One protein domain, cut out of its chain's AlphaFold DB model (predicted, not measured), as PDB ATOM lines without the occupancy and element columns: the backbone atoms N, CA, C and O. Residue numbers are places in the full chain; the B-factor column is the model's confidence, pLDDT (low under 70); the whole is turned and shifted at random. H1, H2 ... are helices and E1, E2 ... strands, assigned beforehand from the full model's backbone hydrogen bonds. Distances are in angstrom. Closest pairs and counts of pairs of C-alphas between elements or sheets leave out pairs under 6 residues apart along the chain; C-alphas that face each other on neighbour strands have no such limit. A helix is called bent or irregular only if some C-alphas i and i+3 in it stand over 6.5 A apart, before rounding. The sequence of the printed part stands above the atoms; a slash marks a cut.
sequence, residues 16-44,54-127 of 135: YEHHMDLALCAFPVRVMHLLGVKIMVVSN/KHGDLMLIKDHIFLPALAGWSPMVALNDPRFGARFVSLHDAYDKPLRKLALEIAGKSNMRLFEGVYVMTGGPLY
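AT A GLANCE: This is residues 16 to 44 and 54 to 127 of the 135 residues of the protein "Inosine-guanosine phosphorylase" of Ancylostoma caninum (UniProt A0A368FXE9). A ribbon of two parallel strands, E1 and E2, both sharply bent, runs through the middle, with H3 near one end of it and the short H2 at the other. A long loop, residues 71 to 96, swings from H2 round to H3, and H1 lies off to one side of the ribbon. The 103 printed residues hold three named helices and two named strands in the order H1 E1 H2 H3 E2; the class is mixed, helices and strands, with under half of the residues in named elements. The whole is loose, with a radius of gyration of the C-alphas of 15.9 A and spans of 47 by 36 by 23 A.

HOW THE PARTS SIT: E1, residues 58 to 66, and E2, residues 114 to 121, are parallel neighbours at 27 degrees; N 60 and O 115 are within hydrogen-bond range at 2.8 A, as are N 121 and O 65 at 2.9 A. E1 bends by 78 degrees at residue 62, and E2 by 60 degrees at residue 117. With H2, residues 67 to 70, and H3, residues 97 to 109, they form a strand-helix-strand unit, two parallel neighbour strands with helices between them along the chain. The closest C-alphas of E1 and H3 are those of Leu 60 and Arg 100, 7.2 A apart; those of H2 and E2 are of Leu 67 and Met 121, 6.0 A. H1, residues 22 to 34, is apart from H2, H3 and E2. Every O i to N i+4 pair is within hydrogen-bond range in H3, 6 of 9 in H1; H2 is too short for one.

IN THESE COORDINATES: E1 spans 20.1 A from C-alpha 58 at (42.061, -14.597, -54.829), and E2 20.3 A, ending at C-alpha 121 at (54.318, -23.369, -47.131). H3 is 18.5 A long. H1, 19.0 A, begins at (57.427, -21.395, -35.737) and is irregular, C-alphas 25 and 28 being 7.4 A apart.

THE WHOLE: The two farthest C-alphas, of Leu 79 and Asn 111, are 47.0 A apart. Residues 45 to 53 are not printed; C-alphas 44 and 54 are 15.7 A apart across this cut. The link H2 to H3 is long, with 26 residues. No printed residue is under 70 in pLDDT.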
ATOM      1  N   TYR A  16      61.522 -17.301 -41.461       96.69
ATOM      2  CA  TYR A  16      62.802 -16.867 -42.034       96.69
ATOM      3  C   TYR A  16      63.369 -15.597 -41.371       96.69
ATOM      4  O   TYR A  16      64.560 -15.332 -41.497       96.69
ATOM      5  N   GLU A  17      62.553 -14.824 -40.643       97.56
ATOM      6  CA  GLU A  17      62.983 -13.651 -39.861       97.56
ATOM      7  C   GLU A  17      63.459 -14.043 -38.449       97.56
ATOM      8  O   GLU A  17      64.036 -13.226 -37.732       97.56
ATOM      9  N   HIS A  18      63.207 -15.290 -38.033       95.75
ATOM     10  CA  HIS A  18      63.293 -15.731 -36.639       95.75
ATOM     11  C   HIS A  18      63.896 -17.137 -36.492       95.75
ATOM     12  O   HIS A  18      63.450 -17.920 -35.660       95.75
ATOM     13  N   HIS A  19      64.902 -17.480 -37.304       94.25
ATOM     14  CA  HIS A  19      65.630 -18.757 -37.206       94.25
ATOM     15  C   HIS A  19      64.728 -20.006 -37.229       94.25
ATOM     16  O   HIS A  19      64.990 -20.983 -36.532       94.25
ATOM     17  N   MET A  20      63.658 -19.974 -38.027       94.06
ATOM     18  CA  MET A  20      62.656 -21.043 -38.108       94.06
ATOM     19  C   MET A  20      61.870 -21.299 -36.807       94.06
ATOM     20  O   MET A  20      61.241 -22.351 -36.666       94.06
ATOM     21  N   ASP A  21      61.817 -20.329 -35.885       95.75
ATOM     22  CA  ASP A  21      60.964 -20.397 -34.694       95.75
ATOM     23  C   ASP A  21      59.478 -20.210 -35.055       95.75
ATOM     24  O   ASP A  21      58.892 -19.122 -35.032       95.75
ATOM     25  N   LEU A  22      58.846 -21.328 -35.404       96.31
ATOM     26  CA  LEU A  22      57.427 -21.395 -35.737       96.31
ATOM     27  C   LEU A  22      56.519 -21.186 -34.521       96.31
ATOM     28  O   LEU A  22      55.395 -20.708 -34.688       96.31
ATOM     29  N   ALA A  23      56.973 -21.535 -33.315       95.50
ATOM     30  CA  ALA A  23      56.184 -21.355 -32.100       95.50
ATOM     31  C   ALA A  23      56.040 -19.864 -31.765       95.50
ATOM     32  O   ALA A  23      54.936 -19.422 -31.441       95.50
ATOM     33  N   LEU A  24      57.115 -19.086 -31.932       96.19
ATOM     34  CA  LEU A  24      57.086 -17.626 -31.853       96.19
ATOM     35  C   LEU A  24      56.171 -17.030 -32.926       96.19
ATOM     36  O   LEU A  24      55.304 -16.215 -32.610       96.19
ATOM     37  N   CYS A  25      56.282 -17.492 -34.175       97.19
ATOM     38  CA  CYS A  25      55.440 -16.977 -35.258       97.19
ATOM     39  C   CYS A  25      53.941 -17.249 -35.028       97.19
ATOM     40  O   CYS A  25      53.099 -16.407 -35.342       97.19
ATOM     41  N   ALA A  26      53.602 -18.407 -34.454       96.56
ATOM     42  CA  ALA A  26      52.230 -18.802 -34.141       96.56
ATOM     43  C   ALA A  26      51.735 -18.304 -32.768       96.56
ATOM     44  O   ALA A  26      50.549 -18.439 -32.464       96.56
ATOM     45  N   PHE A  27      52.595 -17.710 -31.933       96.94
ATOM     46  CA  PHE A  27      52.241 -17.259 -30.582       96.94
ATOM     47  C   PHE A  27      50.987 -16.363 -30.524       96.94
ATOM     48  O   PHE A  27      50.130 -16.606 -29.665       96.94
ATOM     49  N   PRO A  28      50.782 -15.399 -31.448       97.94
ATOM     50  CA  PRO A  28      49.581 -14.565 -31.446       97.94
ATOM     51  C   PRO A  28      48.268 -15.356 -31.540       97.94
ATOM     52  O   PRO A  28      47.257 -14.921 -30.991       97.94
ATOM     53  N   VAL A  29      48.274 -16.548 -32.149       97.50
ATOM     54  CA  VAL A  29      47.098 -17.433 -32.214       97.50
ATOM     55  C   VAL A  29      46.663 -17.873 -30.814       97.50
ATOM     56  O   VAL A  29      45.473 -17.846 -30.501       97.50
ATOM     57  N   ARG A  30      47.617 -18.217 -29.935       96.19
ATOM     58  CA  ARG A  30      47.326 -18.584 -28.537       96.19
ATOM     59  C   ARG A  30      46.770 -17.397 -27.756       96.19
ATOM     60  O   ARG A  30      45.822 -17.567 -26.995       96.19
ATOM     61  N   VAL A  31      47.302 -16.195 -27.984       97.81
ATOM     62  CA  VAL A  31      46.779 -14.966 -27.367       97.81
ATOM     63  C   VAL A  31      45.335 -14.718 -27.807       97.81
ATOM     64  O   VAL A  31      44.462 -14.518 -26.968       97.81
ATOM     65  N   MET A  32      45.047 -14.800 -29.109       98.12
ATOM     66  CA  MET A  32      43.688 -14.638 -29.635       98.12
ATOM     67  C   MET A  32      42.711 -15.673 -29.074       98.12
ATOM     68  O   MET A  32      41.578 -15.324 -28.737       98.12
ATOM     69  N   HIS A  33      43.145 -16.928 -28.932       96.88
ATOM     70  CA  HIS A  33      42.342 -17.969 -28.295       96.88
ATOM     71  C   HIS A  33      41.961 -17.587 -26.856       96.88
ATOM     72  O   HIS A  33      40.785 -17.663 -26.497       96.88
ATOM     73  N   LEU A  34      42.925 -17.109 -26.058       97.50
ATOM     74  CA  LEU A  34      42.689 -16.655 -24.682       97.50
ATOM     75  C   LEU A  34      41.804 -15.398 -24.609       97.50
ATOM     76  O   LEU A  34      41.031 -15.253 -23.667       97.50
ATOM     77  N   LEU A  35      41.843 -14.532 -25.628       97.75
ATOM     78  CA  LEU A  35      40.908 -13.406 -25.788       97.75
ATOM     79  C   LEU A  35      39.492 -13.844 -26.214       97.75
ATOM     80  O   LEU A  35      38.599 -13.007 -26.354       97.75
ATOM     81  N   GLY A  36      39.268 -15.142 -26.430       97.12
ATOM     82  CA  GLY A  36      37.967 -15.710 -26.766       97.12
ATOM     83  C   GLY A  36      37.647 -15.745 -28.261       97.12
ATOM     84  O   GLY A  36      36.494 -15.995 -28.616       97.12
ATOM     85  N   VAL A  37      38.627 -15.529 -29.147       98.00
ATOM     86  CA  VAL A  37      38.435 -15.661 -30.602       98.00
ATOM     87  C   VAL A  37      38.044 -17.102 -30.949       98.00
ATOM     88  O   VAL A  37      38.658 -18.059 -30.482       98.00
ATOM     89  N   LYS A  38      36.998 -17.253 -31.770       96.25
ATOM     90  CA  LYS A  38      36.465 -18.558 -32.216       96.25
ATOM     91  C   LYS A  38      36.629 -18.815 -33.708       96.25
ATOM     92  O   LYS A  38      36.598 -19.961 -34.129       96.25
ATOM     93  N   ILE A  39      36.789 -17.753 -34.492       97.38
ATOM     94  CA  ILE A  39      36.981 -17.817 -35.939       97.38
ATOM     95  C   ILE A  39      38.229 -17.012 -36.254       97.38
ATOM     96  O   ILE A  39      38.330 -15.849 -35.862       97.38
ATOM     97  N   MET A  40      39.160 -17.636 -36.964       97.62
ATOM     98  CA  MET A  40      40.364 -16.993 -37.462       97.62
ATOM     99  C   MET A  40      40.280 -16.905 -38.979       97.62
ATOM    100  O   MET A  40      40.070 -17.909 -39.654       97.62
ATOM    101  N   VAL A  41      40.453 -15.698 -39.507       97.69
ATOM    102  CA  VAL A  41      40.635 -15.470 -40.941       97.69
ATOM    103  C   VAL A  41      42.108 -15.168 -41.150       97.69
ATOM    104  O   VAL A  41      42.627 -14.214 -40.574       97.69
ATOM    105  N   VAL A  42      42.781 -15.994 -41.947       97.88
ATOM    106  CA  VAL A  42      44.185 -15.797 -42.320       97.88
ATOM    107  C   VAL A  42      44.270 -15.279 -43.750       97.88
ATOM    108  O   VAL A  42      43.515 -15.710 -44.618       97.88
ATOM    109  N   SER A  43      45.196 -14.357 -43.996       97.94
ATOM    110  CA  SER A  43      45.498 -13.839 -45.327       97.94
ATOM    111  C   SER A  43      47.006 -13.812 -45.560       97.94
ATOM    112  O   SER A  43      47.805 -13.623 -44.639       97.94
ATOM    113  N   ASN A  44      47.405 -14.037 -46.807       98.44
ATOM    114  CA  ASN A  44      48.784 -13.918 -47.253       98.44
ATOM    115  C   ASN A  44      48.822 -13.510 -48.733       98.44
ATOM    116  O   ASN A  44      47.795 -13.522 -49.412       98.44
ATOM    117  N   LYS A  54      46.041 -15.606 -62.286       96.88
ATOM    118  CA  LYS A  54      46.557 -14.326 -62.752       96.88
ATOM    119  C   LYS A  54      46.908 -13.477 -61.536       96.88
ATOM    120  O   LYS A  54      46.370 -13.676 -60.448       96.88
ATOM    121  N   HIS A  55      47.789 -12.502 -61.729       95.88
ATOM    122  CA  HIS A  55      48.111 -11.543 -60.678       95.88
ATOM    123  C   HIS A  55      46.835 -10.858 -60.157       95.88
ATOM    124  O   HIS A  55      46.038 -10.346 -60.944       95.88
ATOM    125  N   GLY A  56      46.659 -10.846 -58.835       95.62
ATOM    126  CA  GLY A  56      45.485 -10.277 -58.169       95.62
ATOM    127  C   GLY A  56      44.295 -11.231 -58.012       95.62
ATOM    128  O   GLY A  56      43.330 -10.853 -57.351       95.62
ATOM    129  N   ASP A  57      44.346 -12.451 -58.561       97.19
ATOM    130  CA  ASP A  57      43.332 -13.463 -58.255       97.19
ATOM    131  C   ASP A  57      43.371 -13.827 -56.759       97.19
ATOM    132  O   ASP A  57      44.434 -13.951 -56.148       97.19
ATOM    133  N   LEU A  58      42.192 -14.050 -56.175       97.81
ATOM    134  CA  LEU A  58      42.061 -14.597 -54.829       97.81
ATOM    135  C   LEU A  58      41.933 -16.118 -54.889       97.81
ATOM    136  O   LEU A  58      41.210 -16.661 -55.729       97.81
ATOM    137  N   MET A  59      42.581 -16.798 -53.946       98.56
ATOM    138  CA  MET A  59      42.418 -18.229 -53.720       98.56
ATOM    139  C   MET A  59      42.016 -18.485 -52.269       98.56
ATOM    140  O   MET A  59      42.733 -18.144 -51.331       98.56
ATOM    141  N   LEU A  60      40.872 -19.131 -52.094       98.50
ATOM    142  CA  LEU A  60      40.442 -19.713 -50.839       98.50
ATOM    143  C   LEU A  60      41.247 -20.988 -50.568       98.50
ATOM    144  O   LEU A  60      41.312 -21.891 -51.405       98.50
ATOM    145  N   ILE A  61      41.856 -21.070 -49.388       98.69
ATOM    146  CA  ILE A  61      42.637 -22.239 -48.989       98.69
ATOM    147  C   ILE A  61      41.672 -23.332 -48.526       98.69
ATOM    148  O   ILE A  61      40.944 -23.139 -47.550       98.69
ATOM    149  N   LYS A  62      41.648 -24.469 -49.230       98.25
ATOM    150  CA  LYS A  62      40.890 -25.663 -48.810       98.25
ATOM    151  C   LYS A  62      41.724 -26.674 -48.043       98.25
ATOM    152  O   LYS A  62      41.149 -27.486 -47.326       98.25
ATOM    153  N   ASP A  63      43.036 -26.639 -48.241       98.56
ATOM    154  CA  ASP A  63      44.004 -27.515 -47.594       98.56
ATOM    155  C   ASP A  63      45.411 -26.911 -47.702       98.56
ATOM    156  O   ASP A  63      45.612 -25.934 -48.434       98.56
ATOM    157  N   HIS A  64      46.390 -27.492 -47.014       98.50
ATOM    158  CA  HIS A  64      47.780 -27.078 -47.132       98.50
ATOM    159  C   HIS A  64      48.776 -28.235 -47.173       98.50
ATOM    160  O   HIS A  64      48.545 -29.313 -46.639       98.50
ATOM    161  N   ILE A  65      49.949 -27.954 -47.737       97.88
ATOM    162  CA  ILE A  65      51.157 -28.758 -47.555       97.88
ATOM    163  C   ILE A  65      52.124 -27.929 -46.715       97.88
ATOM    164  O   ILE A  65      52.545 -26.844 -47.116       97.88
ATOM    165  N   PHE A  66      52.473 -28.434 -45.536       96.88
ATOM    166  CA  PHE A  66      53.338 -27.734 -44.593       96.88
ATOM    167  C   PHE A  66      54.740 -28.358 -44.598       96.88
ATOM    168  O   PHE A  66      55.068 -29.170 -43.733       96.88
ATOM    169  N   LEU A  67      55.567 -27.993 -45.587       96.81
ATOM    170  CA  LEU A  67      56.865 -28.643 -45.825       96.81
ATOM    171  C   LEU A  67      57.818 -28.577 -44.616       96.81
ATOM    172  O   LEU A  67      58.339 -29.631 -44.248       96.81
ATOM    173  N   PRO A  68      58.006 -27.426 -43.929       96.31
ATOM    174  CA  PRO A  68      58.798 -27.392 -42.698       96.31
ATOM    175  C   PRO A  68      58.354 -28.425 -41.649       96.31
ATOM    176  O   PRO A  68      59.199 -29.098 -41.058       96.31
ATOM    177  N   ALA A  69      57.044 -28.618 -41.460       95.25
ATOM    178  CA  ALA A  69      56.517 -29.548 -40.462       95.25
ATOM    179  C   ALA A  69      56.800 -31.013 -40.796       95.25
ATOM    180  O   ALA A  69      57.059 -31.795 -39.881       95.25
ATOM    181  N   LEU A  70      56.824 -31.375 -42.082       95.81
ATOM    182  CA  LEU A  70      57.232 -32.716 -42.518       95.81
ATOM    183  C   LEU A  70      58.702 -33.012 -42.176       95.81
ATOM    184  O   LEU A  70      59.056 -34.166 -41.954       95.81
ATOM    185  N   ALA A  71      59.538 -31.975 -42.075       95.44
ATOM    186  CA  ALA A  71      60.938 -32.061 -41.663       95.44
ATOM    187  C   ALA A  71      61.156 -31.822 -40.152       95.44
ATOM    188  O   ALA A  71      62.286 -31.611 -39.718       95.44
ATOM    189  N   GLY A  72      60.093 -31.835 -39.341       94.06
ATOM    190  CA  GLY A  72      60.178 -31.675 -37.884       94.06
ATOM    191  C   GLY A  72      60.114 -30.231 -37.378       94.06
ATOM    192  O   GLY A  72      60.159 -30.014 -36.170       94.06
ATOM    193  N   TRP A  73      59.939 -29.242 -38.256       94.94
ATOM    194  CA  TRP A  73      59.748 -27.843 -37.871       94.94
ATOM    195  C   TRP A  73      58.258 -27.527 -37.775       94.94
ATOM    196  O   TRP A  73      57.605 -27.221 -38.770       94.94
ATOM    197  N   SER A  74      57.694 -27.602 -36.571       94.31
ATOM    198  CA  SER A  74      56.279 -27.302 -36.330       94.31
ATOM    199  C   SER A  74      56.094 -26.526 -35.024       94.31
ATOM    200  O   SER A  74      56.795 -26.807 -34.050       94.31
ATOM    201  N   PRO A  75      55.111 -25.602 -34.941       94.19
ATOM    202  CA  PRO A  75      54.798 -24.888 -33.697       94.19
ATOM    203  C   PRO A  75      54.322 -25.819 -32.566       94.19
ATOM    204  O   PRO A  75      54.196 -25.392 -31.418       94.19
ATOM    205  N   MET A  76      54.039 -27.087 -32.885       92.75
ATOM    206  CA  MET A  76      53.615 -28.115 -31.933       92.75
ATOM    207  C   MET A  76      54.784 -28.954 -31.386       92.75
ATOM    208  O   MET A  76      54.573 -29.790 -30.502       92.75
ATOM    209  N   VAL A  77      56.017 -28.740 -31.864       91.88
ATOM    210  CA  VAL A  77      57.225 -29.418 -31.360       91.88
ATOM    211  C   VAL A  77      57.705 -28.729 -30.084       91.88
ATOM    212  O   VAL A  77      58.612 -27.907 -30.082       91.88
ATOM    213  N   ALA A  78      57.038 -29.044 -28.977       86.69
ATOM    214  CA  ALA A  78      57.359 -28.572 -27.629       86.69
ATOM    215  C   ALA A  78      56.722 -29.499 -26.577       86.69
ATOM    216  O   ALA A  78      56.121 -30.517 -26.931       86.69
ATOM    217  N   LEU A  79      56.800 -29.148 -25.289       90.38
ATOM    218  CA  LEU A  79      55.930 -29.741 -24.265       90.38
ATOM    219  C   LEU A  79      54.458 -29.423 -24.573       90.38
ATOM    220  O   LEU A  79      54.127 -28.309 -24.982       90.38
ATOM    221  N   ASN A  80      53.574 -30.407 -24.394       93.81
ATOM    222  CA  ASN A  80      52.144 -30.214 -24.622       93.81
ATOM    223  C   ASN A  80      51.470 -29.598 -23.399       93.81
ATOM    224  O   ASN A  80      51.547 -30.155 -22.307       93.81
ATOM    225  N   ASP A  81      50.748 -28.506 -23.612       93.94
ATOM    226  CA  ASP A  81      49.907 -27.891 -22.596       93.94
ATOM    227  C   ASP A  81      48.435 -28.246 -22.874       93.94
ATOM    228  O   ASP A  81      47.872 -27.773 -23.868       93.94
ATOM    229  N   PRO A  82      47.791 -29.065 -22.018       93.38
ATOM    230  CA  PRO A  82      46.433 -29.547 -22.256       93.38
ATOM    231  C   PRO A  82      45.384 -28.427 -22.276       93.38
ATOM    232  O   PRO A  82      44.285 -28.646 -22.778       93.38
ATOM    233  N   ARG A  83      45.711 -27.217 -21.795       93.38
ATOM    234  CA  ARG A  83      44.819 -26.049 -21.876       93.38
ATOM    235  C   ARG A  83      44.561 -25.598 -23.316       93.38
ATOM    236  O   ARG A  83      43.549 -24.951 -23.560       93.38
ATOM    237  N   PHE A  84      45.452 -25.927 -24.257       93.88
ATOM    238  CA  PHE A  84      45.330 -25.541 -25.669       93.88
ATOM    239  C   PHE A  84      44.875 -26.680 -26.589       93.88
ATOM    240  O   PHE A  84      44.567 -26.423 -27.751       93.88
ATOM    241  N   GLY A  85      44.812 -27.921 -26.095       93.06
ATOM    242  CA  GLY A  85      44.311 -29.062 -26.857       93.06
ATOM    243  C   GLY A  85      45.099 -30.356 -26.666       93.06
ATOM    244  O   GLY A  85      45.927 -30.505 -25.763       93.06
ATOM    245  N   ALA A  86      44.798 -31.324 -27.531       94.25
ATOM    246  CA  ALA A  86      45.429 -32.638 -27.532       94.25
ATOM    247  C   ALA A  86      46.881 -32.584 -28.035       94.25
ATOM    248  O   ALA A  86      47.240 -31.733 -28.847       94.25
ATOM    249  N   ARG A  87      47.698 -33.561 -27.613       94.38
ATOM    250  CA  ARG A  87      49.083 -33.723 -28.088       94.38
ATOM    251  C   ARG A  87      49.167 -33.923 -29.600       94.38
ATOM    252  O   ARG A  87      50.057 -33.377 -30.244       94.38
ATOM    253  N   PHE A  88      48.263 -34.737 -30.136       94.50
ATOM    254  CA  PHE A  88      48.176 -35.062 -31.551       94.50
ATOM    255  C   PHE A  88      46.875 -34.473 -32.090       94.50
ATOM    256  O   PHE A  88      45.789 -34.879 -31.682       94.50
ATOM    257  N   VAL A  89      46.999 -33.483 -32.972       92.69
ATOM    258  CA  VAL A  89      45.868 -32.758 -33.558       92.69
ATOM    259  C   VAL A  89      45.709 -33.202 -35.006       92.69
ATOM    260  O   VAL A  89      46.668 -33.168 -35.774       92.69
ATOM    261  N   SER A  90      44.501 -33.624 -35.376       94.69
ATOM    262  CA  SER A  90      44.168 -33.909 -36.773       94.69
ATOM    263  C   SER A  90      43.997 -32.609 -37.558       94.69
ATOM    264  O   SER A  90      43.361 -31.674 -37.072       94.69
ATOM    265  N   LEU A  91      44.522 -32.571 -38.784       95.31
ATOM    266  CA  LEU A  91      44.362 -31.450 -39.717       95.31
ATOM    267  C   LEU A  91      43.303 -31.704 -40.805       95.31
ATOM    268  O   LEU A  91      43.101 -30.841 -41.652       95.31
ATOM    269  N   HIS A  92      42.593 -32.840 -40.766       94.44
ATOM    270  CA  HIS A  92      41.636 -33.261 -41.808       94.44
ATOM    271  C   HIS A  92      40.579 -32.195 -42.168       94.44
ATOM    272  O   HIS A  92      40.190 -32.074 -43.326       94.44
ATOM    273  N   ASP A  93      40.133 -31.401 -41.191       94.19
ATOM    274  CA  ASP A  93      39.171 -30.310 -41.388       94.19
ATOM    275  C   ASP A  93      39.721 -28.965 -40.876       94.19
ATOM    276  O   ASP A  93      38.984 -28.145 -40.332       94.19
ATOM    277  N   ALA A  94      41.028 -28.718 -41.044       97.06
ATOM    278  CA  ALA A  94      41.668 -27.470 -40.608       97.06
ATOM    279  C   ALA A  94      41.076 -26.209 -41.278       97.06
ATOM    280  O   ALA A  94      41.097 -25.128 -40.689       97.06
ATOM    281  N   TYR A  95      40.523 -26.350 -42.489       98.38
ATOM    282  CA  TYR A  95      39.839 -25.285 -43.230       98.38
ATOM    283  C   TYR A  95      38.329 -25.544 -43.299       98.38
ATOM    284  O   TYR A  95      37.840 -26.312 -44.137       98.38
ATOM    285  N   ASP A  96      37.595 -24.860 -42.420       98.31
ATOM    286  CA  ASP A  96      36.167 -25.061 -42.168       98.31
ATOM    287  C   ASP A  96      35.304 -25.040 -43.448       98.31
ATOM    288  O   ASP A  96      35.233 -24.048 -44.177       98.31
ATOM    289  N   LYS A  97      34.636 -26.167 -43.728       97.94
ATOM    290  CA  LYS A  97      33.804 -26.361 -44.928       97.94
ATOM    291  C   LYS A  97      32.640 -25.352 -45.009       97.94
ATOM    292  O   LYS A  97      32.468 -24.768 -46.083       97.94
ATOM    293  N   PRO A  98      31.850 -25.107 -43.939       98.38
ATOM    294  CA  PRO A  98      30.819 -24.066 -43.940       98.38
ATOM    295  C   PRO A  98      31.332 -22.662 -44.290       98.38
ATOM    296  O   PRO A  98      30.741 -22.000 -45.144       98.38
ATOM    297  N   LEU A  99      32.437 -22.213 -43.685       98.31
ATOM    298  CA  LEU A  99      33.027 -20.901 -43.967       98.31
ATOM    299  C   LEU A  99      33.532 -20.806 -45.407       98.31
ATOM    300  O   LEU A  99      33.336 -19.777 -46.057       98.31
ATOM    301  N   ARG A 100      34.123 -21.883 -45.940       98.38
ATOM    302  CA  ARG A 100      34.548 -21.925 -47.342       98.38
ATOM    303  C   ARG A 100      33.374 -21.815 -48.309       98.38
ATOM    304  O   ARG A 100      33.410 -21.001 -49.231       98.38
ATOM    305  N   LYS A 101      32.303 -22.571 -48.059       98.44
ATOM    306  CA  LYS A 101      31.065 -22.495 -48.843       98.44
ATOM    307  C   LYS A 101      30.490 -21.075 -48.833       98.44
ATOM    308  O   LYS A 101      30.176 -20.541 -49.893       98.44
ATOM    309  N   LEU A 102      30.430 -20.442 -47.661       98.31
ATOM    310  CA  LEU A 102      29.968 -19.061 -47.522       98.31
ATOM    311  C   LEU A 102      30.827 -18.079 -48.337       98.31
ATOM    312  O   LEU A 102      30.283 -17.203 -49.007       98.31
ATOM    313  N   ALA A 103      32.154 -18.229 -48.319       98.00
ATOM    314  CA  ALA A 103      33.056 -17.385 -49.101       98.00
ATOM    315  C   ALA A 103      32.815 -17.519 -50.617       98.00
ATOM    316  O   ALA A 103      32.735 -16.507 -51.315       98.00
ATOM    317  N   LEU A 104      32.635 -18.747 -51.119       98.12
ATOM    318  CA  LEU A 104      32.316 -19.014 -52.527       98.12
ATOM    319  C   LEU A 104      30.958 -18.419 -52.936       98.12
ATOM    320  O   LEU A 104      30.847 -17.808 -53.998       98.12
ATOM    321  N   GLU A 105      29.937 -18.540 -52.085       98.31
ATOM    322  CA  GLU A 105      28.618 -17.942 -52.331       98.31
ATOM    323  C   GLU A 105      28.680 -16.410 -52.399       98.31
ATOM    324  O   GLU A 105      28.073 -15.801 -53.282       98.31
ATOM    325  N   ILE A 106      29.419 -15.774 -51.483       97.94
ATOM    326  CA  ILE A 106      29.620 -14.318 -51.477       97.94
ATOM    327  C   ILE A 106      30.377 -13.873 -52.730       97.94
ATOM    328  O   ILE A 106      29.995 -12.875 -53.346       97.94
ATOM    329  N   ALA A 107      31.410 -14.613 -53.138       97.69
ATOM    330  CA  ALA A 107      32.155 -14.327 -54.359       97.69
ATOM    331  C   ALA A 107      31.251 -14.389 -55.601       97.69
ATOM    332  O   ALA A 107      31.243 -13.444 -56.388       97.69
ATOM    333  N   GLY A 108      30.413 -15.426 -55.718       97.50
ATOM    334  CA  GLY A 108      29.436 -15.551 -56.803       97.50
ATOM    335  C   GLY A 108      28.430 -14.396 -56.839       97.50
ATOM    336  O   GLY A 108      28.220 -13.795 -57.889       97.50
ATOM    337  N   LYS A 109      27.871 -14.013 -55.683       98.06
ATOM    338  CA  LYS A 109      26.949 -12.864 -55.563       98.06
ATOM    339  C   LYS A 109      27.598 -11.528 -55.919       98.06
ATOM    340  O   LYS A 109      26.909 -10.618 -56.366       98.06
ATOM    341  N   SER A 110      28.907 -11.412 -55.712       96.88
ATOM    342  CA  SER A 110      29.673 -10.187 -55.959       96.88
ATOM    343  C   SER A 110      30.339 -10.172 -57.339       96.88
ATOM    344  O   SER A 110      31.114  -9.262 -57.621       96.88
ATOM    345  N   ASN A 111      30.083 -11.185 -58.180       95.38
ATOM    346  CA  ASN A 111      30.775 -11.420 -59.451       95.38
ATOM    347  C   ASN A 111      32.314 -11.359 -59.318       95.38
ATOM    348  O   ASN A 111      33.026 -10.878 -60.201       95.38
ATOM    349  N   MET A 112      32.827 -11.816 -58.174       95.94
ATOM    350  CA  MET A 112      34.248 -11.830 -57.858       95.94
ATOM    351  C   MET A 112      34.823 -13.192 -58.222       95.94
ATOM    352  O   MET A 112      34.351 -14.233 -57.760       95.94
ATOM    353  N   ARG A 113      35.886 -13.190 -59.022       95.00
ATOM    354  CA  ARG A 113      36.625 -14.409 -59.339       95.00
ATOM    355  C   ARG A 113      37.360 -14.895 -58.089       95.00
ATOM    356  O   ARG A 113      38.228 -14.199 -57.571       95.00
ATOM    357  N   LEU A 114      37.007 -16.088 -57.621       97.75
ATOM    358  CA  LEU A 114      37.614 -16.731 -56.460       97.75
ATOM    359  C   LEU A 114      37.960 -18.176 -56.813       97.75
ATOM    360  O   LEU A 114      37.094 -18.948 -57.221       97.75
ATOM    361  N   PHE A 115      39.228 -18.536 -56.655       98.25
ATOM    362  CA  PHE A 115      39.681 -19.917 -56.750       98.25
ATOM    363  C   PHE A 115      39.574 -20.618 -55.404       98.25
ATOM    364  O   PHE A 115      39.545 -19.977 -54.359       98.25
ATOM    365  N   GLU A 116      39.586 -21.946 -55.424       98.31
ATOM    366  CA  GLU A 116      39.753 -22.763 -54.229       98.31
ATOM    367  C   GLU A 116      40.878 -23.777 -54.466       98.31
ATOM    368  O   GLU A 116      40.874 -24.490 -55.474       98.31
ATOM    369  N   GLY A 117      41.859 -23.841 -53.564       98.12
ATOM    370  CA  GLY A 117      43.085 -24.603 -53.807       98.12
ATOM    371  C   GLY A 117      43.898 -24.931 -52.560       98.12
ATOM    372  O   GLY A 117      43.525 -24.593 -51.436       98.12
ATOM    373  N   VAL A 118      44.993 -25.653 -52.784       98.31
ATOM    374  CA  VAL A 118      45.926 -26.085 -51.740       98.31
ATOM    375  C   VAL A 118      47.056 -25.068 -51.642       98.31
ATOM    376  O   VAL A 118      47.619 -24.679 -52.663       98.31
ATOM    377  N   TYR A 119      47.374 -24.628 -50.428       98.50
ATOM    378  CA  TYR A 119      48.486 -23.715 -50.167       98.50
ATOM    379  C   TYR A 119      49.721 -24.496 -49.713       98.50
ATOM    380  O   TYR A 119      49.633 -25.309 -48.798       98.50
ATOM    381  N   VAL A 120      50.880 -24.243 -50.313       97.88
ATOM    382  CA  VAL A 120      52.140 -24.862 -49.882       97.88
ATOM    383  C   VAL A 120      52.959 -23.829 -49.120       97.88
ATOM    384  O   VAL A 120      53.204 -22.737 -49.626       97.88
ATOM    385  N   MET A 121      53.373 -24.171 -47.903       97.38
ATOM    386  CA  MET A 121      54.318 -23.369 -47.131       97.38
ATOM    387  C   MET A 121      55.737 -23.906 -47.327       97.38
ATOM    388  O   MET A 121      56.007 -25.060 -46.990       97.38
ATOM    389  N   THR A 122      56.637 -23.047 -47.804       96.12
ATOM    390  CA  THR A 122      58.089 -23.275 -47.876       96.12
ATOM    391  C   THR A 122      58.808 -22.553 -46.725       96.12
ATOM    392  O   THR A 122      58.192 -21.814 -45.951       96.12
ATOM    393  N   GLY A 123      60.109 -22.811 -46.550       94.62
ATOM    394  CA  GLY A 123      60.914 -22.157 -45.508       94.62
ATOM    395  C   GLY A 123      61.278 -20.702 -45.828       94.62
ATOM    396  O   GLY A 123      61.344 -19.877 -44.918       94.62
ATOM    397  N   GLY A 124      61.477 -20.376 -47.110       94.44
ATOM    398  CA  GLY A 124      62.019 -19.085 -47.538       94.44
ATOM    399  C   GLY A 124      63.443 -18.820 -47.009       94.44
ATOM    400  O   GLY A 124      64.085 -19.722 -46.467       94.44
ATOM    401  N   PRO A 125      63.975 -17.592 -47.167       95.75
ATOM    402  CA  PRO A 125      63.379 -16.460 -47.882       95.75
ATOM    403  C   PRO A 125      63.629 -16.500 -49.398       95.75
ATOM    404  O   PRO A 125      63.157 -15.623 -50.117       95.75
ATOM    405  N   LEU A 126      64.397 -17.479 -49.885       96.31
ATOM    406  CA  LEU A 126      64.621 -17.671 -51.313       96.31
ATOM    407  C   LEU A 126      63.315 -18.093 -51.991       96.31
ATOM    408  O   LEU A 126      62.561 -18.897 -51.442       96.31
ATOM    409  N   TYR A 127      63.085 -17.553 -53.186       95.56
ATOM    410  CA  TYR A 127      62.076 -18.086 -54.092       95.56
ATOM    411  C   TYR A 127      62.498 -19.455 -54.619       95.56
ATOM    412  O   TYR A 127      63.680 -19.808 -54.617       95.56
TER     413      TYR A 127